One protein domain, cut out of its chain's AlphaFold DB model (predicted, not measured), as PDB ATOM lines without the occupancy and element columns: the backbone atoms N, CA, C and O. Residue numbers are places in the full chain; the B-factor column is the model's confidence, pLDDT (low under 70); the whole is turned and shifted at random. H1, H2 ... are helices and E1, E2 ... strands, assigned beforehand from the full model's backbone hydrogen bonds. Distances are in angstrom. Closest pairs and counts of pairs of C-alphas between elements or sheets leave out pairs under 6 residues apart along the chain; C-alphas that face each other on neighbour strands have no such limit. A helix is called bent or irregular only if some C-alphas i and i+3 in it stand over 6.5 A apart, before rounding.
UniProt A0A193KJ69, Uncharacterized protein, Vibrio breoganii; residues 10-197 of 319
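Overview. This is residues 10 to 197 of the 319 residues of an uncharacterized protein of Vibrio breoganii (UniProt A0A193KJ69). A strongly twisted sheet of seven strands curls round one helix, H2, while H3, H4 and H6 pack on H2 and run roughly along it. H5 crosses the sheet's opposite face, and tiny H1 lies beyond one end of E3, followed by a long loop, residues 45 to 62. The printed part has 188 residues, with six named helices and seven named strands in the order E1 E2 E3 H1 E4 H2 E5 H3 H4 E6 H5 E7 H6. The sheet is branched, with parallel and antiparallel pairs, and the class is mixed, helices and strands. The whole is compact, with a radius of gyration of the C-alphas of 16.7 A and spans of 51 by 40 by 31 A.

Arrangement. E3, residues 28 to 38, has three antiparallel neighbours. E1, residues 10 to 15, and E2, residues 19 to 21, lie on one side of it; E4, residues 63 to 71, lies on the other side. N 12 and O 36 of E1 and E3 are 3.0 A apart, N 19 and O 30 of the hairpin E2 and E3 2.8 A, and N 33 and O 66 of E3 and E4 2.8 A, each within hydrogen-bond range. Parallel pairs continue the sheet: E4 with E7, residues 183 to 189 (N 69 and O 188, 2.8 A); E1 with E5, residues 115 to 119 (N 11 and O 116, 2.9 A); and E5 with E6, residues 161 to 164 (N 117 and O 161, 2.9 A). The sheet curls round H2, residues 80 to 94, the hub; the closest C-alphas of H2 and E4 are those of Ala 84 and Val 68, 5.7 A. With its residues 82 to 86 alone, H2 touches H3, residues 122 to 129 (Ala 82 and Ala 124, closest C-alphas, 4.5 A), at a shallow tilt of 33 degrees, only just short of steep. H2 touches H4, residues 144 to 157, closest at the C-alphas of Val 90 and Ala 153, 6.5 A, and, with residues 87 to 91 alone, H6, residues 190 to 196, closest at those of Val 87 and Gly 190, 5.7 A. E5, H3, H4 and E6 form a strand-helix-strand unit, two parallel neighbour strands with helices between, its crossover right-handed. H5, residues 170 to 177, is on the opposite face from H2, at a height over the sheet of 9.4 A. Every O i to N i+4 pair is within hydrogen-bond range in H2, H3, H5 and H6, and 8 of 10 in H4.

Along the chain. E1 begins at C-alpha 10 (10.098, 28.862, -13.878), and H6 ends at C-alpha 196 (20.073, 8.042, -9.649). E3 is 32.1 A long, E4 25.8 A, H2 20.8 A and H4 19.5 A; H4 is irregular, only just, with C-alphas 149 and 152 6.54 A apart. H1, residues 41 to 44, is not on the sheet.

Size, cuts and confidence. The two C-alphas farthest apart, those of Asp 23 and Lys 50, are 54.9 A apart. The printed part has no cut; the links H1 to E4, H2 to E5 and H3 to H4 are long. The mean pLDDT of the printed part is 74.0, and 74 residues are under 70, among them residues 41 to 62 and 131 to 149.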
ATOM      1  N   ILE A  10       9.875  28.816 -15.319       85.31
ATOM      2  CA  ILE A  10      10.098  28.862 -13.878       85.31
ATOM      3  C   ILE A  10       9.555  27.569 -13.284       85.31
ATOM      4  O   ILE A  10       8.409  27.190 -13.509       85.31
ATOM      5  N   VAL A  11      10.394  26.871 -12.530       85.94
ATOM      6  CA  VAL A  11       9.956  25.771 -11.676       85.94
ATOM      7  C   VAL A  11      10.106  26.234 -10.245       85.94
ATOM      8  O   VAL A  11      11.224  26.424  -9.765       85.94
ATOM      9  N   GLU A  12       8.978  26.437  -9.581       88.12
ATOM     10  CA  GLU A  12       8.946  26.800  -8.172       88.12
ATOM     11  C   GLU A  12       8.832  25.549  -7.317       88.12
ATOM     12  O   GLU A  12       8.063  24.640  -7.632       88.12
ATOM     13  N   VAL A  13       9.608  25.503  -6.237       86.38
ATOM     14  CA  VAL A  13       9.650  24.389  -5.291       86.38
ATOM     15  C   VAL A  13       9.628  24.958  -3.876       86.38
ATOM     16  O   VAL A  13      10.513  25.731  -3.503       86.38
ATOM     17  N   VAL A  14       8.618  24.567  -3.098       86.31
ATOM     18  CA  VAL A  14       8.346  25.096  -1.756       86.31
ATOM     19  C   VAL A  14       8.129  23.944  -0.775       86.31
ATOM     20  O   VAL A  14       7.233  23.119  -0.962       86.31
ATOM     21  N   ALA A  15       8.944  23.869   0.274       87.81
ATOM     22  CA  ALA A  15       8.738  22.927   1.372       87.81
ATOM     23  C   ALA A  15       7.640  23.413   2.330       87.81
ATOM     24  O   ALA A  15       7.589  24.586   2.695       87.81
ATOM     25  N   GLY A  16       6.781  22.487   2.753       84.50
ATOM     26  CA  GLY A  16       5.839  22.669   3.851       84.50
ATOM     27  C   GLY A  16       6.421  22.240   5.200       84.50
ATOM     28  O   GLY A  16       7.623  22.010   5.344       84.50
ATOM     29  N   ASP A  17       5.539  22.111   6.190       86.25
ATOM     30  CA  ASP A  17       5.926  21.821   7.570       86.25
ATOM     31  C   ASP A  17       6.541  20.427   7.743       86.25
ATOM     32  O   ASP A  17       6.142  19.447   7.111       86.25
ATOM     33  N   VAL A  18       7.516  20.327   8.649       88.19
ATOM     34  CA  VAL A  18       8.198  19.069   8.963       88.19
ATOM     35  C   VAL A  18       7.287  18.184   9.818       88.19
ATOM     36  O   VAL A  18       6.944  18.528  10.948       88.19
ATOM     37  N   ILE A  19       6.946  17.001   9.313       87.69
ATOM     38  CA  ILE A  19       6.071  16.038   9.990       87.69
ATOM     39  C   ILE A  19       6.920  14.881  10.513       87.69
ATOM     40  O   ILE A  19       7.636  14.221   9.761       87.69
ATOM     41  N   ARG A  20       6.846  14.586  11.812       85.19
ATOM     42  CA  ARG A  20       7.512  13.406  12.382       85.19
ATOM     43  C   ARG A  20       6.722  12.142  12.041       85.19
ATOM     44  O   ARG A  20       5.568  12.010  12.437       85.19
ATOM     45  N   GLU A  21       7.361  11.183  11.376       79.56
ATOM     46  CA  GLU A  21       6.740   9.911  11.009       79.56
ATOM     47  C   GLU A  21       7.189   8.797  11.969       79.56
ATOM     48  O   GLU A  21       8.247   8.179  11.827       79.56
ATOM     49  N   GLY A  22       6.353   8.553  12.981       63.97
ATOM     50  CA  GLY A  22       6.488   7.451  13.934       63.97
ATOM     51  C   GLY A  22       7.509   7.646  15.067       63.97
ATOM     52  O   GLY A  22       8.280   8.606  15.130       63.97
ATOM     53  N   ASP A  23       7.509   6.673  15.986       59.12
ATOM     54  CA  ASP A  23       8.349   6.644  17.199       59.12
ATOM     55  C   ASP A  23       9.518   5.648  17.139       59.12
ATOM     56  O   ASP A  23      10.239   5.442  18.119       59.12
ATOM     57  N   ARG A  24       9.748   5.016  15.983       53.62
ATOM     58  CA  ARG A  24      10.816   4.019  15.822       53.62
ATOM     59  C   ARG A  24      12.160   4.680  15.504       53.62
ATOM     60  O   ARG A  24      12.230   5.682  14.800       53.62
ATOM     61  N   ARG A  25      13.251   4.101  16.022       52.88
ATOM     62  CA  ARG A  25      14.628   4.535  15.731       52.88
ATOM     63  C   ARG A  25      15.148   3.861  14.446       52.88
ATOM     64  O   ARG A  25      15.047   2.641  14.349       52.88
ATOM     65  N   PRO A  26      15.800   4.596  13.520       62.06
ATOM     66  CA  PRO A  26      15.988   6.048  13.533       62.06
ATOM     67  C   PRO A  26      14.699   6.794  13.167       62.06
ATOM     68  O   PRO A  26      14.000   6.380  12.251       62.06
ATOM     69  N   THR A  27      14.436   7.912  13.852       72.62
ATOM     70  CA  THR A  27      13.285   8.778  13.572       72.62
ATOM     71  C   THR A  27      13.367   9.305  12.141       72.62
ATOM     72  O   THR A  27      14.400   9.861  11.734       72.62
ATOM     73  N   VAL A  28      12.294   9.093  11.385       82.31
ATOM     74  CA  VAL A  28      12.116   9.587  10.020       82.31
ATOM     75  C   VAL A  28      11.131  10.749  10.068       82.31
ATOM     76  O   VAL A  28      10.166  10.735  10.828       82.31
ATOM     77  N   TYR A  29      11.423  11.774   9.286       89.88
ATOM     78  CA  TYR A  29      10.601  12.957   9.106       89.88
ATOM     79  C   TYR A  29      10.148  12.993   7.653       89.88
ATOM     80  O   TYR A  29      10.901  12.607   6.754       89.88
ATOM     81  N   VAL A  30       8.929  13.452   7.428       91.69
ATOM     82  CA  VAL A  30       8.359  13.698   6.110       91.69
ATOM     83  C   VAL A  30       8.226  15.200   5.962       91.69
ATOM     84  O   VAL A  30       7.616  15.856   6.799       91.69
ATOM     85  N   VAL A  31       8.807  15.737   4.899       91.94
ATOM     86  CA  VAL A  31       8.609  17.128   4.505       91.94
ATOM     87  C   VAL A  31       7.829  17.116   3.192       91.94
ATOM     88  O   VAL A  31       8.382  16.663   2.183       91.94
ATOM     89  N   PRO A  32       6.554  17.542   3.173       90.50
ATOM     90  CA  PRO A  32       5.809  17.687   1.933       90.50
ATOM     91  C   PRO A  32       6.408  18.846   1.140       90.50
ATOM     92  O   PRO A  32       6.571  19.945   1.662       90.50
ATOM     93  N   VAL A  33       6.755  18.607  -0.118       90.81
ATOM     94  CA  VAL A  33       7.279  19.631  -1.021       90.81
ATOM     95  C   VAL A  33       6.298  19.831  -2.161       90.81
ATOM     96  O   VAL A  33       5.967  18.889  -2.885       90.81
ATOM     97  N   TYR A  34       5.856  21.068  -2.319       89.62
ATOM     98  CA  TYR A  34       4.958  21.502  -3.375       89.62
ATOM     99  C   TYR A  34       5.770  22.092  -4.516       89.62
ATOM    100  O   TYR A  34       6.797  22.737  -4.296       89.62
ATOM    101  N   TRP A  35       5.328  21.860  -5.742       87.88
ATOM    102  CA  TRP A  35       5.984  22.408  -6.918       87.88
ATOM    103  C   TRP A  35       4.964  22.844  -7.955       87.88
ATOM    104  O   TRP A  35       3.877  22.274  -8.044       87.88
ATOM    105  N   ARG A  36       5.337  23.835  -8.755       86.56
ATOM    106  CA  ARG A  36       4.579  24.260  -9.932       86.56
ATOM    107  C   ARG A  36       5.529  24.628 -11.058       86.56
ATOM    108  O   ARG A  36       6.697  24.944 -10.821       86.56
ATOM    109  N   VAL A  37       5.018  24.578 -12.279       84.19
ATOM    110  CA  VAL A  37       5.745  24.988 -13.478       84.19
ATOM    111  C   VAL A  37       5.006  26.139 -14.130       84.19
ATOM    112  O   VAL A  37       3.843  26.003 -14.500       84.19
ATOM    113  N   GLU A  38       5.714  27.243 -14.317       82.88
ATOM    114  CA  GLU A  38       5.296  28.346 -15.169       82.88
ATOM    115  C   GLU A  38       6.105  28.269 -16.464       82.88
ATOM    116  O   GLU A  38       7.338  28.358 -16.478       82.88
ATOM    117  N   LEU A  39       5.420  28.028 -17.577       76.94
ATOM    118  CA  LEU A  39       6.063  27.951 -18.877       76.94
ATOM    119  C   LEU A  39       6.163  29.337 -19.499       76.94
ATOM    120  O   LEU A  39       5.193  30.083 -19.526       76.94
ATOM    121  N   CYS A  40       7.306  29.637 -20.109       77.56
ATOM    122  CA  CYS A  40       7.385  30.754 -21.031       77.56
ATOM    123  C   CYS A  40       6.808  30.334 -22.394       77.56
ATOM    124  O   CYS A  40       7.441  29.571 -23.131       77.56
ATOM    125  N   GLU A  41       5.612  30.825 -22.726       69.88
ATOM    126  CA  GLU A  41       4.880  30.473 -23.954       69.88
ATOM    127  C   GLU A  41       5.691  30.723 -25.231       69.88
ATOM    128  O   GLU A  41       5.691  29.905 -26.152       69.88
ATOM    129  N   GLU A  42       6.474  31.799 -25.254       66.31
ATOM    130  CA  GLU A  42       7.325  32.179 -26.388       66.31
ATOM    131  C   GLU A  42       8.401  31.119 -26.680       66.31
ATOM    132  O   GLU A  42       8.782  30.902 -27.831       66.31
ATOM    133  N   THR A  43       8.837  30.394 -25.646       63.56
ATOM    134  CA  THR A  43       9.843  29.329 -25.760       63.56
ATOM    135  C   THR A  43       9.255  27.944 -26.060       63.56
ATOM    136  O   THR A  43       9.996  27.051 -26.477       63.56
ATOM    137  N   LEU A  44       7.933  27.756 -25.937       63.56
ATOM    138  CA  LEU A  44       7.271  26.462 -26.176       63.56
ATOM    139  C   LEU A  44       7.414  25.984 -27.623       63.56
ATOM    140  O   LEU A  44       7.637  24.798 -27.867       63.56
ATOM    141  N   SER A  45       7.360  26.913 -28.579       56.94
ATOM    142  CA  SER A  45       7.538  26.621 -30.009       56.94
ATOM    143  C   SER A  45       8.911  26.013 -30.340       56.94
ATOM    144  O   SER A  45       9.030  25.246 -31.294       56.94
ATOM    145  N   TYR A  46       9.930  26.288 -29.517       55.38
ATOM    146  CA  TYR A  46      11.302  25.797 -29.688       55.38
ATOM    147  C   TYR A  46      11.566  24.455 -29.004       55.38
ATOM    148  O   TYR A  46      12.610  23.846 -29.241       55.38
ATOM    149  N   LEU A  47      10.638  23.971 -28.172       55.25
ATOM    150  CA  LEU A  47      10.708  22.607 -27.647       55.25
ATOM    151  C   LEU A  47      10.445  21.590 -28.767       55.25
ATOM    152  O   LEU A  47      10.993  20.492 -28.736       55.25
ATOM    153  N   GLY A  48       9.676  21.972 -29.797       51.69
ATOM    154  CA  GLY A  48       9.394  21.143 -30.970       51.69
ATOM    155  C   GLY A  48      10.637  20.903 -31.821       51.69
ATOM    156  O   GLY A  48      11.120  21.800 -32.508       51.69
ATOM    157  N   SER A  49      11.141  19.668 -31.843       51.28
ATOM    158  CA  SER A  49      12.110  19.254 -32.865       51.28
ATOM    159  C   SER A  49      11.381  18.697 -34.091       51.28
ATOM    160  O   SER A  49      10.259  18.208 -33.985       51.28
ATOM    161  N   LYS A  50      12.037  18.651 -35.263       45.00
ATOM    162  CA  LYS A  50      11.506  17.971 -36.469       45.00
ATOM    163  C   LYS A  50      11.052  16.515 -36.224       45.00
ATOM    164  O   LYS A  50      10.363  15.963 -37.075       45.00
ATOM    165  N   ARG A  51      11.470  15.886 -35.116       45.62
ATOM    166  CA  ARG A  51      11.129  14.505 -34.741       45.62
ATOM    167  C   ARG A  51      10.039  14.395 -33.671       45.62
ATOM    168  O   ARG A  51       9.404  13.351 -33.618       45.62
ATOM    169  N   ASN A  52       9.788  15.444 -32.884       49.50
ATOM    170  CA  ASN A  52       8.833  15.416 -31.773       49.50
ATOM    171  C   ASN A  52       7.871  16.599 -31.904       49.50
ATOM    172  O   ASN A  52       8.256  17.749 -31.686       49.50
ATOM    173  N   LYS A  53       6.618  16.319 -32.280       51.06
ATOM    174  CA  LYS A  53       5.528  17.283 -32.122       51.06
ATOM    175  C   LYS A  53       5.183  17.317 -30.639       51.06
ATOM    176  O   LYS A  53       4.821  16.283 -30.092       51.06
ATOM    177  N   HIS A  54       5.336  18.473 -30.002       56.06
ATOM    178  CA  HIS A  54       4.797  18.669 -28.664       56.06
ATOM    179  C   HIS A  54       3.361  19.144 -28.775       56.06
ATOM    180  O   HIS A  54       3.061  20.060 -29.544       56.06
ATOM    181  N   TYR A  55       2.505  18.500 -28.000       55.66
ATOM    182  CA  TYR A  55       1.115  18.858 -27.824       55.66
ATOM    183  C   TYR A  55       1.021  19.663 -26.522       55.66
ATOM    184  O   TYR A  55       1.349  19.121 -25.465       55.66
ATOM    185  N   PRO A  56       0.675  20.964 -26.564       53.09
ATOM    186  CA  PRO A  56       0.541  21.797 -25.365       53.09
ATOM    187  C   PRO A  56      -0.359  21.174 -24.289       53.09
ATOM    188  O   PRO A  56      -0.108  21.355 -23.101       53.09
ATOM    189  N   GLU A  57      -1.353  20.386 -24.702       55.28
ATOM    190  CA  GLU A  57      -2.248  19.607 -23.844       55.28
ATOM    191  C   GLU A  57      -1.570  18.486 -23.027       55.28
ATOM    192  O   GLU A  57      -2.136  18.040 -22.032       55.28
ATOM    193  N   GLU A  58      -0.364  18.041 -23.393       56.28
ATOM    194  CA  GLU A  58       0.409  17.034 -22.643       56.28
ATOM    195  C   GLU A  58       1.285  17.655 -21.541       56.28
ATOM    196  O   GLU A  58       1.866  16.944 -20.713       56.28
ATOM    197  N   ILE A  59       1.402  18.985 -21.512       61.72
ATOM    198  CA  ILE A  59       2.230  19.676 -20.532       61.72
ATOM    199  C   ILE A  59       1.474  19.760 -19.208       61.72
ATOM    200  O   ILE A  59       0.366  20.287 -19.129       61.72
ATOM    201  N   LYS A  60       2.108  19.281 -18.133       61.03
ATOM    202  CA  LYS A  60       1.575  19.455 -16.782       61.03
ATOM    203  C   LYS A  60       1.592  20.931 -16.402       61.03
ATOM    204  O   LYS A  60       2.642  21.491 -16.094       61.03
ATOM    205  N   THR A  61       0.410  21.524 -16.381       57.62
ATOM    206  CA  THR A  61       0.126  22.806 -15.743       57.62
ATOM    207  C   THR A  61      -0.537  22.528 -14.391       57.62
ATOM    208  O   THR A  61      -1.348  21.612 -14.265       57.62
ATOM    209  N   GLY A  62      -0.139  23.256 -13.343       63.16
ATOM    210  CA  GLY A  62      -0.719  23.122 -12.000       63.16
ATOM    211  C   GLY A  62       0.281  22.806 -10.886       63.16
ATOM    212  O   GLY A  62       1.498  22.796 -11.087       63.16
ATOM    213  N   VAL A  63      -0.263  22.591  -9.686       74.62
ATOM    214  CA  VAL A  63       0.495  22.321  -8.460       74.62
ATOM    215  C   VAL A  63       0.618  20.811  -8.256       74.62
ATOM    216  O   VAL A  63      -0.350  20.061  -8.374       74.62
ATOM    217  N   GLY A  64       1.821  20.343  -7.952       81.50
ATOM    218  CA  GLY A  64       2.078  18.965  -7.558       81.50
ATOM    219  C   GLY A  64       2.689  18.874  -6.169       81.50
ATOM    220  O   GLY A  64       3.166  19.861  -5.608       81.50
ATOM    221  N   ARG A  65       2.702  17.656  -5.625       87.19
ATOM    222  CA  ARG A  65       3.283  17.355  -4.313       87.19
ATOM    223  C   ARG A  65       4.200  16.144  -4.369       87.19
ATOM    224  O   ARG A  65       3.944  15.157  -5.065       87.19
ATOM    225  N   LEU A  66       5.283  16.239  -3.613       88.56
ATOM    226  CA  LEU A  66       6.265  15.193  -3.396       88.56
ATOM    227  C   LEU A  66       6.624  15.156  -1.915       88.56
ATOM    228  O   LEU A  66       7.136  16.129  -1.369       88.56
ATOM    229  N   ASP A  67       6.411  14.021  -1.273       91.62
ATOM    230  CA  ASP A  67       6.798  13.842   0.120       91.62
ATOM    231  C   ASP A  67       8.278  13.431   0.193       91.62
ATOM    232  O   ASP A  67       8.689  12.399  -0.353       91.62
ATOM    233  N   VAL A  68       9.105  14.221   0.878       91.69
ATOM    234  CA  VAL A  68      10.535  13.936   1.041       91.69
ATOM    235  C   VAL A  68      10.808  13.345   2.419       91.69
ATOM    236  O   VAL A  68      10.561  13.964   3.449       91.69
ATOM    237  N   LEU A  69      11.379  12.144   2.430       91.44
ATOM    238  CA  LEU A  69      11.822  11.439   3.627       91.44
ATOM    239  C   LEU A  69      13.202  11.943   4.059       91.44
ATOM    240  O   LEU A  69      14.196  11.794   3.332       91.44
ATOM    241  N   VAL A  70      13.272  12.476   5.274       87.75
ATOM    242  CA  VAL A  70      14.465  13.073   5.876       87.75
ATOM    243  C   VAL A  70      14.756  12.420   7.229       87.75
ATOM    244  O   VAL A  70      13.858  12.004   7.952       87.75
ATOM    245  N   SER A  71      16.030  12.282   7.595       83.06
ATOM    246  CA  SER A  71      16.429  11.730   8.895       83.06
ATOM    247  C   SER A  71      17.315  12.717   9.640       83.06
ATOM    248  O   SER A  71      18.232  13.279   9.049       83.06
ATOM    249  N   ARG A  72      17.139  12.849  10.963       77.62
ATOM    250  CA  ARG A  72      18.021  13.684  11.808       77.62
ATOM    251  C   ARG A  72      19.491  13.253  11.811       77.62
ATOM    252  O   ARG A  72      20.357  14.014  12.216       77.62
ATOM    253  N   LYS A  73      19.798  12.034  11.349       76.00
ATOM    254  CA  LYS A  73      21.186  11.581  11.136       76.00
ATOM    255  C   LYS A  73      21.875  12.273   9.953       76.00
ATOM    256  O   LYS A  73      23.087  12.167   9.817       76.00
ATOM    257  N   VAL A  74      21.083  12.871   9.069       73.31
ATOM    258  CA  VAL A  74      21.485  13.453   7.784       73.31
ATOM    259  C   VAL A  74      21.532  14.974   7.913       73.31
ATOM    260  O   VAL A  74      22.469  15.610   7.454       73.31
ATOM    261  N   VAL A  75      20.526  15.567   8.549       80.62
ATOM    262  CA  VAL A  75      20.364  17.021   8.625       80.62
ATOM    263  C   VAL A  75      19.656  17.411   9.924       80.62
ATOM    264  O   VAL A  75      18.878  16.618  10.459       80.62
ATOM    265  N   SER A  76      19.951  18.605  10.446       82.69
ATOM    266  CA  SER A  76      19.234  19.187  11.588       82.69
ATOM    267  C   SER A  76      17.753  19.391  11.235       82.69
ATOM    268  O   SER A  76      17.415  19.477  10.061       82.69
ATOM    269  N   GLU A  77      16.856  19.449  12.221       83.31
ATOM    270  CA  GLU A  77      15.425  19.695  11.957       83.31
ATOM    271  C   GLU A  77      15.176  21.059  11.298       83.31
ATOM    272  O   GLU A  77      14.381  21.147  10.367       83.31
ATOM    273  N   GLU A  78      15.922  22.082  11.719       84.12
ATOM    274  CA  GLU A  78      15.861  23.448  11.180       84.12
ATOM    275  C   GLU A  78      16.213  23.498   9.685       84.12
ATOM    276  O   GLU A  78      15.601  24.237   8.919       84.12
ATOM    277  N   ASP A  79      17.153  22.658   9.246       85.38
ATOM    278  CA  ASP A  79      17.613  22.608   7.857       85.38
ATOM    279  C   ASP A  79      16.818  21.598   6.992       85.38
ATOM    280  O   ASP A  79      17.072  21.475   5.787       85.38
ATOM    281  N   MET A  80      15.860  20.849   7.566       88.44
ATOM    282  CA  MET A  80      15.072  19.844   6.829       88.44
ATOM    283  C   MET A  80      14.261  20.421   5.667       88.44
ATOM    284  O   MET A  80      14.282  19.784   4.610       88.44
ATOM    285  N   PRO A  81      13.586  21.583   5.790       90.56
ATOM    286  CA  PRO A  81      12.861  22.176   4.668       90.56
ATOM    287  C   PRO A  81      13.787  22.479   3.487       90.56
ATOM    288  O   PRO A  81      13.518  22.065   2.362       90.56
ATOM    289  N   ALA A  82      14.942  23.098   3.749       88.19
ATOM    290  CA  ALA A  82      15.921  23.418   2.712       88.19
ATOM    291  C   ALA A  82      16.507  22.158   2.051       88.19
ATOM    292  O   ALA A  82      16.657  22.094   0.829       88.19
ATOM    293  N   TYR A  83      16.809  21.131   2.852       87.56
ATOM    294  CA  TYR A  83      17.230  19.824   2.348       87.56
ATOM    295  C   TYR A  83      16.161  19.192   1.452       87.56
ATOM    296  O   TYR A  83      16.477  18.670   0.379       87.56
ATOM    297  N   ALA A  84      14.902  19.233   1.891       91.56
ATOM    298  CA  ALA A  84      13.777  18.644   1.187       91.56
ATOM    299  C   ALA A  84      13.521  19.328  -0.157       91.56
ATOM    300  O   ALA A  84      13.424  18.622  -1.160       91.56
ATOM    301  N   GLU A  85      13.503  20.664  -0.212       92.06
ATOM    302  CA  GLU A  85      13.352  21.408  -1.472       92.06
ATOM    303  C   GLU A  85      14.425  21.030  -2.482       92.06
ATOM    304  O   GLU A  85      14.132  20.728  -3.638       92.06
ATOM    305  N   ALA A  86      15.681  20.994  -2.046       90.19
ATOM    306  CA  ALA A  86      16.781  20.717  -2.946       90.19
ATOM    307  C   ALA A  86      16.780  19.242  -3.412       90.19
ATOM    308  O   ALA A  86      17.063  18.972  -4.580       90.19
ATOM    309  N   VAL A  87      16.388  18.276  -2.566       90.56
ATOM    310  CA  VAL A  87      16.163  16.874  -2.986       90.56
ATOM    311  C   VAL A  87      14.998  16.765  -3.973       90.56
ATOM    312  O   VAL A  87      15.129  16.085  -4.996       90.56
ATOM    313  N   ALA A  88      13.879  17.427  -3.679       91.25
ATOM    314  CA  ALA A  88      12.690  17.432  -4.517       91.25
ATOM    315  C   ALA A  88      12.987  18.028  -5.890       91.25
ATOM    316  O   ALA A  88      12.686  17.396  -6.898       91.25
ATOM    317  N   ALA A  89      13.674  19.171  -5.943       90.50
ATOM    318  CA  ALA A  89      14.086  19.797  -7.189       90.50
ATOM    319  C   ALA A  89      14.872  18.811  -8.065       90.50
ATOM    320  O   ALA A  89      14.546  18.630  -9.240       90.50
ATOM    321  N   VAL A  90      15.886  18.127  -7.513       88.81
ATOM    322  CA  VAL A  90      16.656  17.144  -8.295       88.81
ATOM    323  C   VAL A  90      15.755  16.008  -8.772       88.81
ATOM    324  O   VAL A  90      15.838  15.621  -9.936       88.81
ATOM    325  N   TYR A  91      14.908  15.462  -7.896       86.75
ATOM    326  CA  TYR A  91      14.021  14.355  -8.248       86.75
ATOM    327  C   TYR A  91      13.062  14.733  -9.382       86.75
ATOM    328  O   TYR A  91      12.995  14.014 -10.375       86.75
ATOM    329  N   LEU A  92      12.394  15.882  -9.279       83.25
ATOM    330  CA  LEU A  92      11.425  16.376 -10.261       83.25
ATOM    331  C   LEU A  92      12.074  16.641 -11.628       83.25
ATOM    332  O   LEU A  92      11.524  16.283 -12.672       83.25
ATOM    333  N   TYR A  93      13.280  17.215 -11.643       81.38
ATOM    334  CA  TYR A  93      14.005  17.474 -12.890       81.38
ATOM    335  C   TYR A  93      14.623  16.217 -13.506       81.38
ATOM    336  O   TYR A  93      14.704  16.097 -14.735       81.38
ATOM    337  N   HIS A  94      15.106  15.299 -12.670       74.81
ATOM    338  CA  HIS A  94      15.830  14.124 -13.136       74.81
ATOM    339  C   HIS A  94      14.891  12.966 -13.461       74.81
ATOM    340  O   HIS A  94      15.149  12.255 -14.433       74.81
ATOM    341  N   GLN A  95      13.844  12.708 -12.670       66.38
ATOM    342  CA  GLN A  95      13.354  11.340 -12.506       66.38
ATOM    343  C   GLN A  95      11.871  11.192 -12.114       66.38
ATOM    344  O   GLN A  95      11.563  10.938 -10.956       66.38
ATOM    345  N   ALA A  96      10.976  11.143 -13.108       54.00
ATOM    346  CA  ALA A  96       9.673  10.489 -12.928       54.00
ATOM    347  C   ALA A  96       9.078   9.828 -14.193       54.00
ATOM    348  O   ALA A  96       7.865   9.726 -14.320       54.00
ATOM    349  N   GLY A  97       9.911   9.353 -15.136       54.28
ATOM    350  CA  GLY A  97       9.447   8.847 -16.447       54.28
ATOM    351  C   GLY A  97       8.979   9.996 -17.344       54.28
ATOM    352  O   GLY A  97       9.536  10.225 -18.406       54.28
ATOM    353  N   VAL A  98       8.094  10.811 -16.794       62.75
ATOM    354  CA  VAL A  98       7.723  12.161 -17.179       62.75
ATOM    355  C   VAL A  98       8.510  13.161 -16.313       62.75
ATOM    356  O   VAL A  98       8.688  12.943 -15.118       62.75
ATOM    357  N   ASN A  99       9.065  14.223 -16.892       68.06
ATOM    358  CA  ASN A  99       9.780  15.263 -16.144       68.06
ATOM    359  C   ASN A  99       8.804  16.247 -15.461       68.06
ATOM    360  O   ASN A  99       7.590  16.152 -15.630       68.06
ATOM    361  N   VAL A 100       9.333  17.220 -14.713       73.12
ATOM    362  CA  VAL A 100       8.522  18.268 -14.061       73.12
ATOM    363  C   VAL A 100       7.612  19.045 -15.030       73.12
ATOM    364  O   VAL A 100       6.572  19.540 -14.626       73.12
ATOM    365  N   PHE A 101       7.950  19.077 -16.321       74.25
ATOM    366  CA  PHE A 101       7.181  19.721 -17.387       74.25
ATOM    367  C   PHE A 101       6.147  18.800 -18.059       74.25
ATOM    368  O   PHE A 101       5.584  19.172 -19.081       74.25
ATOM    369  N   GLY A 102       5.915  17.583 -17.566       70.19
ATOM    370  CA  GLY A 102       4.959  16.667 -18.201       70.19
ATOM    371  C   GLY A 102       5.502  15.893 -19.410       70.19
ATOM    372  O   GLY A 102       4.785  15.075 -19.970       70.19
ATOM    373  N   MET A 103       6.785  16.042 -19.763       69.88
ATOM    374  CA  MET A 103       7.361  15.429 -20.970       69.88
ATOM    375  C   MET A 103       8.226  14.197 -20.686       69.88
ATOM    376  O   MET A 103       8.966  14.160 -19.696       69.88
ATOM    377  N   ASP A 104       8.188  13.216 -21.592       63.78
ATOM    378  CA  ASP A 104       9.044  12.026 -21.536       63.78
ATOM    379  C   ASP A 104      10.542  12.391 -21.614       63.78
ATOM    380  O   ASP A 104      10.974  13.425 -22.149       63.78
ATOM    381  N   ARG A 105      11.362  11.545 -20.992       59.59
ATOM    382  CA  ARG A 105      12.778  11.767 -20.727       59.59
ATOM    383  C   ARG A 105      13.613  11.952 -21.987       59.59
ATOM    384  O   ARG A 105      14.594  12.692 -21.872       59.59
ATOM    385  N   GLU A 106      13.268  11.292 -23.090       53.78
ATOM    386  CA  GLU A 106      14.054  11.266 -24.332       53.78
ATOM    387  C   GLU A 106      13.634  12.337 -25.351       53.78
ATOM    388  O   GLU A 106      14.411  12.657 -26.250       53.78
ATOM    389  N   SER A 107      12.445  12.931 -25.205       52.25
ATOM    390  CA  SER A 107      11.793  13.639 -26.312       52.25
ATOM    391  C   SER A 107      11.516  15.136 -26.115       52.25
ATOM    392  O   SER A 107      11.281  15.791 -27.127       52.25
ATOM    393  N   GLY A 108      11.588  15.724 -24.905       58.75
ATOM    394  CA  GLY A 108      11.063  17.098 -24.726       58.75
ATOM    395  C   GLY A 108      11.613  17.993 -23.614       58.75
ATOM    396  O   GLY A 108      10.967  18.957 -23.241       58.75
ATOM    397  N   ARG A 109      12.771  17.740 -23.000       68.44
ATOM    398  CA  ARG A 109      13.153  18.551 -21.820       68.44
ATOM    399  C   ARG A 109      13.636  19.970 -22.197       68.44
ATOM    400  O   ARG A 109      14.669  20.054 -22.872       68.44
ATOM    401  N   PRO A 110      13.063  21.061 -21.641       71.75
ATOM    402  CA  PRO A 110      13.544  22.420 -21.889       71.75
ATOM    403  C   PRO A 110      15.009  22.586 -21.482       71.75
ATOM    404  O   PRO A 110      15.364  22.132 -20.386       71.75
ATOM    405  N   PRO A 111      15.875  23.188 -22.318       74.62
ATOM    406  CA  PRO A 111      17.283  23.436 -21.996       74.62
ATOM    407  C   PRO A 111      17.474  23.984 -20.573       74.62
ATOM    408  O   PRO A 111      16.724  24.865 -20.153       74.62
ATOM    409  N   LYS A 112      18.493  23.511 -19.827       80.44
ATOM    410  CA  LYS A 112      18.738  23.982 -18.439       80.44
ATOM    411  C   LYS A 112      18.904  25.506 -18.398       80.44
ATOM    412  O   LYS A 112      18.344  26.152 -17.525       80.44
ATOM    413  N   ILE A 113      19.575  26.058 -19.407       80.56
ATOM    414  CA  ILE A 113      19.814  27.498 -19.592       80.56
ATOM    415  C   ILE A 113      18.549  28.343 -19.798       80.56
ATOM    416  O   ILE A 113      18.543  29.524 -19.457       80.56
ATOM    417  N   ALA A 114      17.476  27.742 -20.317       80.69
ATOM    418  CA  ALA A 114      16.172  28.376 -20.508       80.69
ATOM    419  C   ALA A 114      15.248  28.141 -19.303       80.69
ATOM    420  O   ALA A 114      14.045  28.374 -19.371       80.69
ATOM    421  N   THR A 115      15.800  27.633 -18.199       84.69
ATOM    422  CA  THR A 115      15.042  27.289 -17.005       84.69
ATOM    423  C   THR A 115      15.564  28.058 -15.800       84.69
ATOM    424  O   THR A 115      16.774  28.167 -15.575       84.69
ATOM    425  N   GLN A 116      14.634  28.547 -14.990       90.25
ATOM    426  CA  GLN A 116      14.876  29.046 -13.653       90.25
ATOM    427  C   GLN A 116      14.301  28.072 -12.626       90.25
ATOM    428  O   GLN A 116      13.137  27.692 -12.709       90.25
ATOM    429  N   LEU A 117      15.119  27.680 -11.654       91.19
ATOM    430  CA  LEU A 117      14.665  26.963 -10.467       91.19
ATOM    431  C   LEU A 117      14.508  27.979  -9.335       91.19
ATOM    432  O   LEU A 117      15.486  28.597  -8.910       91.19
ATOM    433  N   ALA A 118      13.281  28.160  -8.868       92.38
ATOM    434  CA  ALA A 118      12.929  29.081  -7.803       92.38
ATOM    435  C   ALA A 118      12.633  28.294  -6.519       92.38
ATOM    436  O   ALA A 118      11.761  27.430  -6.490       92.38
ATOM    437  N   LEU A 119      13.405  28.562  -5.467       91.50
ATOM    438  CA  LEU A 119      13.335  27.848  -4.187       91.50
ATOM    439  C   LEU A 119      12.986  28.830  -3.073       91.50
ATOM    440  O   LEU A 119      13.493  29.961  -3.077       91.50
ATOM    441  N   SER A 120      12.168  28.403  -2.112       90.81
ATOM    442  CA  SER A 120      11.760  29.278  -1.006       90.81
ATOM    443  C   SER A 120      12.866  29.440   0.031       90.81
ATOM    444  O   SER A 120      13.078  30.531   0.567       90.81
ATOM    445  N   GLN A 121      13.653  28.387   0.261       88.06
ATOM    446  CA  GLN A 121      14.676  28.400   1.296       88.06
ATOM    447  C   GLN A 121      16.001  28.979   0.765       88.06
ATOM    448  O   GLN A 121      16.561  28.465  -0.211       88.06
ATOM    449  N   PRO A 122      16.590  30.012   1.409       85.62
ATOM    450  CA  PRO A 122      17.913  30.531   1.044       85.62
ATOM    451  C   PRO A 122      18.994  29.449   1.013       85.62
ATOM    452  O   PRO A 122      19.761  29.371   0.056       85.62
ATOM    453  N   LEU A 123      19.002  28.565   2.014       84.06
ATOM    454  CA  LEU A 123      19.960  27.468   2.081       84.06
ATOM    455  C   LEU A 123      19.785  26.486   0.911       84.06
ATOM    456  O   LEU A 123      20.783  26.058   0.340       84.06
ATOM    457  N   ALA A 124      18.552  26.176   0.489       87.00
ATOM    458  CA  ALA A 124      18.315  25.305  -0.665       87.00
ATOM    459  C   ALA A 124      18.929  25.890  -1.943       87.00
ATOM    460  O   ALA A 124      19.595  25.169  -2.688       87.00
ATOM    461  N   ARG A 125      18.780  27.207  -2.157       88.25
ATOM    462  CA  ARG A 125      19.392  27.927  -3.287       88.25
ATOM    463  C   ARG A 125      20.909  27.792  -3.280       88.25
ATOM    464  O   ARG A 125      21.484  27.399  -4.291       88.25
ATOM    465  N   SER A 126      21.548  28.047  -2.139       83.56
ATOM    466  CA  SER A 126      23.000  27.896  -1.990       83.56
ATOM    467  C   SER A 126      23.464  26.459  -2.243       83.56
ATOM    468  O   SER A 126      24.486  26.251  -2.896       83.56
ATOM    469  N   LEU A 127      22.698  25.462  -1.786       81.44
ATOM    470  CA  LEU A 127      23.015  24.044  -1.967       81.44
ATOM    471  C   LEU A 127      22.974  23.605  -3.441       81.44
ATOM    472  O   LEU A 127      23.836  22.831  -3.853       81.44
ATOM    473  N   VAL A 128      22.007  24.082  -4.238       86.38
ATOM    474  CA  VAL A 128      21.882  23.695  -5.661       86.38
ATOM    475  C   VAL A 128      22.670  24.583  -6.620       86.38
ATOM    476  O   VAL A 128      23.062  24.103  -7.679       86.38
ATOM    477  N   ALA A 129      22.910  25.851  -6.278       82.06
ATOM    478  CA  ALA A 129      23.739  26.745  -7.087       82.06
ATOM    479  C   ALA A 129      25.230  26.426  -6.921       82.06
ATOM    480  O   ALA A 129      25.979  26.514  -7.886       82.06
ATOM    481  N   LYS A 130      25.619  26.047  -5.693       70.56
ATOM    482  CA  LYS A 130      26.992  25.856  -5.220       70.56
ATOM    483  C   LYS A 130      27.919  27.009  -5.615       70.56
ATOM    484  O   LYS A 130      28.573  26.994  -6.648       70.56
ATOM    485  N   ASP A 131      27.998  27.997  -4.729       58.91
ATOM    486  CA  ASP A 131      28.887  29.148  -4.894       58.91
ATOM    487  C   ASP A 131      30.375  28.699  -4.857       58.91
ATOM    488  O   ASP A 131      30.765  27.959  -3.941       58.91
ATOM    489  N   PRO A 132      31.222  29.086  -5.832       46.56
ATOM    490  CA  PRO A 132      32.613  28.623  -5.974       46.56
ATOM    491  C   PRO A 132      33.585  28.889  -4.798       46.56
ATOM    492  O   PRO A 132      34.728  28.423  -4.838       46.56
ATOM    493  N   TYR A 133      33.184  29.557  -3.710       41.44
ATOM    494  CA  TYR A 133      34.095  29.936  -2.613       41.44
ATOM    495  C   TYR A 133      34.285  28.925  -1.458       41.44
ATOM    496  O   TYR A 133      35.128  29.149  -0.588       41.44
ATOM    497  N   GLU A 134      33.622  27.765  -1.432       44.47
ATOM    498  CA  GLU A 134      33.655  26.870  -0.251       44.47
ATOM    499  C   GLU A 134      34.612  25.658  -0.318       44.47
ATOM    500  O   GLU A 134      34.381  24.607   0.286       44.47
ATOM    501  N   THR A 135      35.767  25.767  -0.980       41.19
ATOM    502  CA  THR A 135      36.745  24.654  -1.010       41.19
ATOM    503  C   THR A 135      37.420  24.374   0.343       41.19
ATOM    504  O   THR A 135      37.951  23.281   0.538       41.19
ATOM    505  N   LYS A 136      37.395  25.315   1.302       38.62
ATOM    506  CA  LYS A 136      37.981  25.131   2.651       38.62
ATOM    507  C   LYS A 136      36.993  24.590   3.701       38.62
ATOM    508  O   LYS A 136      37.438  24.112   4.742       38.62
ATOM    509  N   ALA A 137      35.682  24.616   3.437       34.56
ATOM    510  CA  ALA A 137      34.631  24.280   4.410       34.56
ATOM    511  C   ALA A 137      34.229  22.789   4.431       34.56
ATOM    512  O   ALA A 137      33.623  22.307   5.388       34.56
ATOM    513  N   LEU A 138      34.609  22.016   3.408       39.97
ATOM    514  CA  LEU A 138      34.248  20.595   3.282       39.97
ATOM    515  C   LEU A 138      34.984  19.658   4.262       39.97
ATOM    516  O   LEU A 138      34.750  18.452   4.231       39.97
ATOM    517  N   GLN A 139      35.880  20.179   5.108       43.56
ATOM    518  CA  GLN A 139      36.784  19.359   5.920       43.56
ATOM    519  C   GLN A 139      36.619  19.470   7.441       43.56
ATOM    520  O   GLN A 139      37.404  18.819   8.130       43.56
ATOM    521  N   ARG A 140      35.686  20.260   8.006       40.19
ATOM    522  CA  ARG A 140      35.776  20.548   9.454       40.19
ATOM    523  C   ARG A 140      34.554  20.419  10.363       40.19
ATOM    524  O   ARG A 140      34.822  20.293  11.544       40.19
ATOM    525  N   ASP A 141      33.294  20.350   9.917       48.75
ATOM    526  CA  ASP A 141      32.176  20.264  10.886       48.75
ATOM    527  C   ASP A 141      30.886  19.638  10.338       48.75
ATOM    528  O   ASP A 141      30.753  19.404   9.140       48.75
ATOM    529  N   GLY A 142      29.899  19.378  11.207       50.34
ATOM    530  CA  GLY A 142      28.611  18.739  10.877       50.34
ATOM    531  C   GLY A 142      27.836  19.344   9.688       50.34
ATOM    532  O   GLY A 142      27.065  18.631   9.046       50.34
ATOM    533  N   LYS A 143      28.105  20.605   9.308       51.22
ATOM    534  CA  LYS A 143      27.589  21.251   8.079       51.22
ATOM    535  C   LYS A 143      28.151  20.649   6.776       51.22
ATOM    536  O   LYS A 143      27.516  20.740   5.728       51.22
ATOM    537  N   SER A 144      29.299  19.971   6.826       57.31
ATOM    538  CA  SER A 144      29.922  19.310   5.672       57.31
ATOM    539  C   SER A 144      29.107  18.116   5.155       57.31
ATOM    540  O   SER A 144      29.263  17.732   3.995       57.31
ATOM    541  N   TYR A 145      28.211  17.538   5.967       61.56
ATOM    542  CA  TYR A 145      27.371  16.419   5.536       61.56
ATOM    543  C   TYR A 145      26.387  16.838   4.429       61.56
ATOM    544  O   TYR A 145      26.311  16.180   3.387       61.56
ATOM    545  N   LEU A 146      25.670  17.951   4.620       66.00
ATOM    546  CA  LEU A 146      24.726  18.491   3.636       66.00
ATOM    547  C   LEU A 146      25.428  18.838   2.322       66.00
ATOM    548  O   LEU A 146      25.045  18.352   1.256       66.00
ATOM    549  N   LEU A 147      26.511  19.609   2.407       66.81
ATOM    550  CA  LEU A 147      27.285  20.054   1.248       66.81
ATOM    551  C   LEU A 147      27.849  18.880   0.435       66.81
ATOM    552  O   LEU A 147      27.829  18.911  -0.796       66.81
ATOM    553  N   ALA A 148      28.291  17.806   1.098       64.75
ATOM    554  CA  ALA A 148      28.770  16.603   0.417       64.75
ATOM    555  C   ALA A 148      27.660  15.867  -0.354       64.75
ATOM    556  O   ALA A 148      27.932  15.230  -1.372       64.75
ATOM    557  N   HIS A 149      26.411  15.927   0.116       67.56
ATOM    558  CA  HIS A 149      25.269  15.365  -0.606       67.56
ATOM    559  C   HIS A 149      24.854  16.233  -1.797       67.56
ATOM    560  O   HIS A 149      24.478  15.680  -2.835       67.56
ATOM    561  N   PHE A 150      24.965  17.556  -1.671       76.56
ATOM    562  CA  PHE A 150      24.527  18.493  -2.705       76.56
ATOM    563  C   PHE A 150      25.561  18.820  -3.767       76.56
ATOM    564  O   PHE A 150      25.179  19.283  -4.830       76.56
ATOM    565  N   ASP A 151      26.832  18.485  -3.575       80.25
ATOM    566  CA  ASP A 151      27.842  18.620  -4.629       80.25
ATOM    567  C   ASP A 151      27.422  17.948  -5.955       80.25
ATOM    568  O   ASP A 151      27.557  18.520  -7.033       80.25
ATOM    569  N   PHE A 152      26.831  16.752  -5.868       80.50
ATOM    570  CA  PHE A 152      26.318  16.015  -7.029       80.50
ATOM    571  C   PHE A 152      25.063  16.667  -7.631       80.50
ATOM    572  O   PHE A 152      24.876  16.670  -8.844       80.50
ATOM    573  N   ALA A 153      24.197  17.216  -6.778       84.81
ATOM    574  CA  ALA A 153      22.980  17.907  -7.196       84.81
ATOM    575  C   ALA A 153      23.293  19.248  -7.874       84.81
ATOM    576  O   ALA A 153      22.714  19.561  -8.909       84.81
ATOM    577  N   ALA A 154      24.247  20.005  -7.339       87.56
ATOM    578  CA  ALA A 154      24.721  21.244  -7.930       87.56
ATOM    579  C   ALA A 154      25.386  21.006  -9.287       87.56
ATOM    580  O   ALA A 154      25.117  21.728 -10.241       87.56
ATOM    581  N   ALA A 155      26.167  19.926  -9.421       88.19
ATOM    582  CA  ALA A 155      26.665  19.490 -10.725       88.19
ATOM    583  C   ALA A 155      25.518  19.307 -11.733       88.19
ATOM    584  O   ALA A 155      25.596  19.787 -12.860       88.19
ATOM    585  N   TYR A 156      24.438  18.642 -11.310       89.12
ATOM    586  CA  TYR A 156      23.252  18.378 -12.128       89.12
ATOM    587  C   TYR A 156      22.447  19.641 -12.495       89.12
ATOM    588  O   TYR A 156      21.779  19.691 -13.537       89.12
ATOM    589  N   PHE A 157      22.484  20.667 -11.648       89.56
ATOM    590  CA  PHE A 157      21.824  21.950 -11.886       89.56
ATOM    591  C   PHE A 157      22.702  22.996 -12.562       89.56
ATOM    592  O   PHE A 157      22.207  24.080 -12.862       89.56
ATOM    593  N   TYR A 158      23.954  22.670 -12.885       87.62
ATOM    594  CA  TYR A 158      24.823  23.586 -13.609       87.62
ATOM    595  C   TYR A 158      24.147  24.080 -14.900       87.62
ATOM    596  O   TYR A 158      23.653  23.291 -15.711       87.62
ATOM    597  N   GLY A 159      24.124  25.401 -15.084       83.44
ATOM    598  CA  GLY A 159      23.472  26.066 -16.212       83.44
ATOM    599  C   GLY A 159      21.992  26.407 -16.000       83.44
ATOM    600  O   GLY A 159      21.437  27.099 -16.843       83.44
ATOM    601  N   VAL A 160      21.353  25.981 -14.905       88.25
ATOM    602  CA  VAL A 160      20.036  26.500 -14.482       88.25
ATOM    603  C   VAL A 160      20.247  27.790 -13.706       88.25
ATOM    604  O   VAL A 160      21.115  27.849 -12.838       88.25
ATOM    605  N   SER A 161      19.445  28.824 -13.968       89.62
ATOM    606  CA  SER A 161      19.453  29.992 -13.080       89.62
ATOM    607  C   SER A 161      18.680  29.695 -11.806       89.62
ATOM    608  O   SER A 161      17.549  29.221 -11.868       89.62
ATOM    609  N   ILE A 162      19.267  30.006 -10.656       90.25
ATOM    610  CA  ILE A 162      18.644  29.778  -9.353       90.25
ATOM    611  C   ILE A 162      18.087  31.104  -8.832       90.25
ATOM    612  O   ILE A 162      18.809  32.099  -8.785       90.25
ATOM    613  N   GLY A 163      16.810  31.122  -8.457       89.88
ATOM    614  CA  GLY A 163      16.110  32.299  -7.935       89.88
ATOM    615  C   GLY A 163      15.360  32.008  -6.637       89.88
ATOM    616  O   GLY A 163      15.317  30.867  -6.177       89.88
ATOM    617  N   SER A 164      14.786  33.044  -6.027       88.25
ATOM    618  CA  SER A 164      13.805  32.903  -4.942       88.25
ATOM    619  C   SER A 164      12.424  32.599  -5.506       88.25
ATOM    620  O   SER A 164      12.062  33.157  -6.541       88.25
ATOM    621  N   SER A 165      11.657  31.760  -4.812       83.75
ATOM    622  CA  SER A 165      10.209  31.703  -5.023       83.75
ATOM    623  C   SER A 165       9.539  33.000  -4.564       83.75
ATOM    624  O   SER A 165      10.110  33.757  -3.771       83.75
ATOM    625  N   ASP A 166       8.323  33.237  -5.051       77.25
ATOM    626  CA  ASP A 166       7.485  34.345  -4.601       77.25
ATOM    627  C   ASP A 166       7.140  34.179  -3.102       77.25
ATOM    628  O   ASP A 166       6.670  33.102  -2.705       77.25
ATOM    629  N   PRO A 167       7.370  35.200  -2.251       61.00
ATOM    630  CA  PRO A 167       6.969  35.184  -0.847       61.00
ATOM    631  C   PRO A 167       5.480  34.903  -0.622       61.00
ATOM    632  O   PRO A 167       5.132  34.300   0.395       61.00
ATOM    633  N   ASP A 168       4.611  35.312  -1.551       64.62
ATOM    634  CA  ASP A 168       3.167  35.237  -1.355       64.62
ATOM    635  C   ASP A 168       2.607  33.829  -1.559       64.62
ATOM    636  O   ASP A 168       1.542  33.567  -1.006       64.62
ATOM    637  N   SER A 169       3.319  32.929  -2.270       67.81
ATOM    638  CA  SER A 169       3.133  31.458  -2.403       67.81
ATOM    639  C   SER A 169       1.715  30.902  -2.126       67.81
ATOM    640  O   SER A 169       1.542  29.814  -1.571       67.81
ATOM    641  N   GLY A 170       0.663  31.639  -2.503       69.25
ATOM    642  CA  GLY A 170      -0.717  31.380  -2.079       69.25
ATOM    643  C   GLY A 170      -1.261  30.094  -2.685       69.25
ATOM    644  O   GLY A 170      -2.031  29.375  -2.050       69.25
ATOM    645  N   TRP A 171      -0.727  29.745  -3.853       75.75
ATOM    646  CA  TRP A 171      -0.943  28.494  -4.565       75.75
ATOM    647  C   TRP A 171      -0.557  27.253  -3.740       75.75
ATOM    648  O   TRP A 171      -1.142  26.187  -3.926       75.75
ATOM    649  N   VAL A 172       0.383  27.367  -2.789       77.56
ATOM    650  CA  VAL A 172       0.729  26.264  -1.874       77.56
ATOM    651  C   VAL A 172      -0.442  25.975  -0.936       77.56
ATOM    652  O   VAL A 172      -0.769  24.815  -0.697       77.56
ATOM    653  N   LYS A 173      -1.114  27.020  -0.435       73.06
ATOM    654  CA  LYS A 173      -2.290  26.883   0.442       73.06
ATOM    655  C   LYS A 173      -3.503  26.346  -0.312       73.06
ATOM    656  O   LYS A 173      -4.311  25.637   0.279       73.06
ATOM    657  N   GLU A 174      -3.638  26.681  -1.591       67.38
ATOM    658  CA  GLU A 174      -4.664  26.107  -2.469       67.38
ATOM    659  C   GLU A 174      -4.410  24.611  -2.685       67.38
ATOM    660  O   GLU A 174      -5.302  23.804  -2.435       67.38
ATOM    661  N   GLY A 175      -3.170  24.225  -3.004       62.88
ATOM    662  CA  GLY A 175      -2.778  22.819  -3.130       62.88
ATOM    663  C   GLY A 175      -2.905  22.015  -1.830       62.88
ATOM    664  O   GLY A 175      -3.230  20.836  -1.865       62.88
ATOM    665  N   GLN A 176      -2.711  22.639  -0.665       69.75
ATOM    666  CA  GLN A 176      -2.941  21.999   0.639       69.75
ATOM    667  C   GLN A 176      -4.419  21.699   0.930       69.75
ATOM    668  O   GLN A 176      -4.706  20.845   1.766       69.75
ATOM    669  N   ARG A 177      -5.357  22.425   0.309       67.56
ATOM    670  CA  ARG A 177      -6.802  22.274   0.555       67.56
ATOM    671  C   ARG A 177      -7.460  21.227  -0.339       67.56
ATOM    672  O   ARG A 177      -8.515  20.728   0.036       67.56
ATOM    673  N   ASP A 178      -6.850  20.906  -1.476       65.94
ATOM    674  CA  ASP A 178      -7.358  19.954  -2.465       65.94
ATOM    675  C   ASP A 178      -6.294  18.887  -2.772       65.94
ATOM    676  O   ASP A 178      -5.585  18.953  -3.777       65.94
ATOM    677  N   GLU A 179      -6.132  17.920  -1.860       63.69
ATOM    678  CA  GLU A 179      -5.134  16.848  -2.017       63.69
ATOM    679  C   GLU A 179      -5.425  15.935  -3.224       63.69
ATOM    680  O   GLU A 179      -4.481  15.407  -3.819       63.69
ATOM    681  N   ASP A 180      -6.695  15.784  -3.615       59.00
ATOM    682  CA  ASP A 180      -7.131  14.915  -4.717       59.00
ATOM    683  C   ASP A 180      -6.826  15.521  -6.104       59.00
ATOM    684  O   ASP A 180      -6.650  14.785  -7.079       59.00
ATOM    685  N   GLY A 181      -6.707  16.851  -6.200       59.38
ATOM    686  CA  GLY A 181      -6.349  17.574  -7.427       59.38
ATOM    687  C   GLY A 181      -4.846  17.640  -7.733       59.38
ATOM    688  O   GLY A 181      -4.449  18.088  -8.814       59.38
ATOM    689  N   LEU A 182      -3.978  17.203  -6.813       66.75
ATOM    690  CA  LEU A 182      -2.529  17.342  -6.963       66.75
ATOM    691  C   LEU A 182      -1.911  16.255  -7.847       66.75
ATOM    692  O   LEU A 182      -2.112  15.053  -7.667       66.75
ATOM    693  N   SER A 183      -0.991  16.666  -8.724       64.56
ATOM    694  CA  SER A 183      -0.046  15.729  -9.339       64.56
ATOM    695  C   SER A 183       0.907  15.165  -8.274       64.56
ATOM    696  O   SER A 183       1.923  15.784  -7.944       64.56
ATOM    697  N   ALA A 184       0.592  13.985  -7.735       64.12
ATOM    698  CA  ALA A 184       1.395  13.323  -6.711       64.12
ATOM    699  C   ALA A 184       2.522  12.472  -7.322       64.12
ATOM    700  O   ALA A 184       2.281  11.536  -8.083       64.12
ATOM    701  N   PHE A 185       3.770  12.754  -6.940       66.31
ATOM    702  CA  PHE A 185       4.936  11.927  -7.293       66.31
ATOM    703  C   PHE A 185       5.302  10.891  -6.210       66.31
ATOM    704  O   PHE A 185       6.340  10.228  -6.297       66.31
ATOM    705  N   GLY A 186       4.443  10.727  -5.199       77.88
ATOM    706  CA  GLY A 186       4.641   9.799  -4.090       77.88
ATOM    707  C   GLY A 186       5.706  10.286  -3.106       77.88
ATOM    708  O   GLY A 186       5.731  11.457  -2.732       77.88
ATOM    709  N   ARG A 187       6.574   9.368  -2.665       88.19
ATOM    710  CA  ARG A 187       7.606   9.616  -1.647       88.19
ATOM    711  C   ARG A 187       9.009   9.402  -2.199       88.19
ATOM    712  O   ARG A 187       9.265   8.410  -2.883       88.19
ATOM    713  N   VAL A 188       9.950  10.264  -1.823       89.44
ATOM    714  CA  VAL A 188      11.368  10.147  -2.196       89.44
ATOM    715  C   VAL A 188      12.283  10.327  -0.990       89.44
ATOM    716  O   VAL A 188      11.959  11.025  -0.043       89.44
ATOM    717  N   SER A 189      13.475   9.730  -1.026       88.44
ATOM    718  CA  SER A 189      14.552  10.042  -0.079       88.44
ATOM    719  C   SER A 189      15.773  10.609  -0.801       88.44
ATOM    720  O   SER A 189      16.052  10.254  -1.951       88.44
ATOM    721  N   GLY A 190      16.588  11.407  -0.109       83.69
ATOM    722  CA  GLY A 190      17.844  11.914  -0.680       83.69
ATOM    723  C   GLY A 190      18.813  10.801  -1.113       83.69
ATOM    724  O   GLY A 190      19.535  10.940  -2.100       83.69
ATOM    725  N   ASN A 191      18.785   9.640  -0.445       82.75
ATOM    726  CA  ASN A 191      19.557   8.461  -0.856       82.75
ATOM    727  C   ASN A 191      19.115   7.912  -2.214       82.75
ATOM    728  O   ASN A 191      19.956   7.455  -2.989       82.75
ATOM    729  N   TYR A 192      17.816   7.944  -2.499       85.25
ATOM    730  CA  TYR A 192      17.278   7.511  -3.779       85.25
ATOM    731  C   TYR A 192      17.734   8.445  -4.910       85.25
ATOM    732  O   TYR A 192      18.298   7.975  -5.899       85.25
ATOM    733  N   VAL A 193      17.612   9.763  -4.716       84.19
ATOM    734  CA  VAL A 193      18.112  10.774  -5.665       84.19
ATOM    735  C   VAL A 193      19.608  10.599  -5.922       84.19
ATOM    736  O   VAL A 193      20.041  10.495  -7.070       84.19
ATOM    737  N   ARG A 194      20.403  10.451  -4.856       81.06
ATOM    738  CA  ARG A 194      21.845  10.192  -4.954       81.06
ATOM    739  C   ARG A 194      22.155   8.942  -5.778       81.06
ATOM    740  O   ARG A 194      23.099   8.961  -6.558       81.06
ATOM    741  N   ARG A 195      21.392   7.855  -5.615       82.62
ATOM    742  CA  ARG A 195      21.596   6.627  -6.402       82.62
ATOM    743  C   ARG A 195      21.343   6.838  -7.891       82.62
ATOM    744  O   ARG A 195      22.029   6.214  -8.689       82.62
ATOM    745  N   ARG A 196      20.409   7.716  -8.254       80.50
ATOM    746  CA  ARG A 196      20.073   8.042  -9.649       80.50
ATOM    747  C   ARG A 196      21.083   8.960 -10.337       80.50
ATOM    748  O   ARG A 196      21.078   9.014 -11.561       80.50
ATOM    749  N   LEU A 197      21.902   9.677  -9.571       84.56
ATOM    750  CA  LEU A 197      23.030  10.472 -10.073       84.56
ATOM    751  C   LEU A 197      24.358   9.694 -10.064       84.56
ATOM    752  O   LEU A 197      25.401  10.245 -10.411       84.56
TER     753      LEU A 197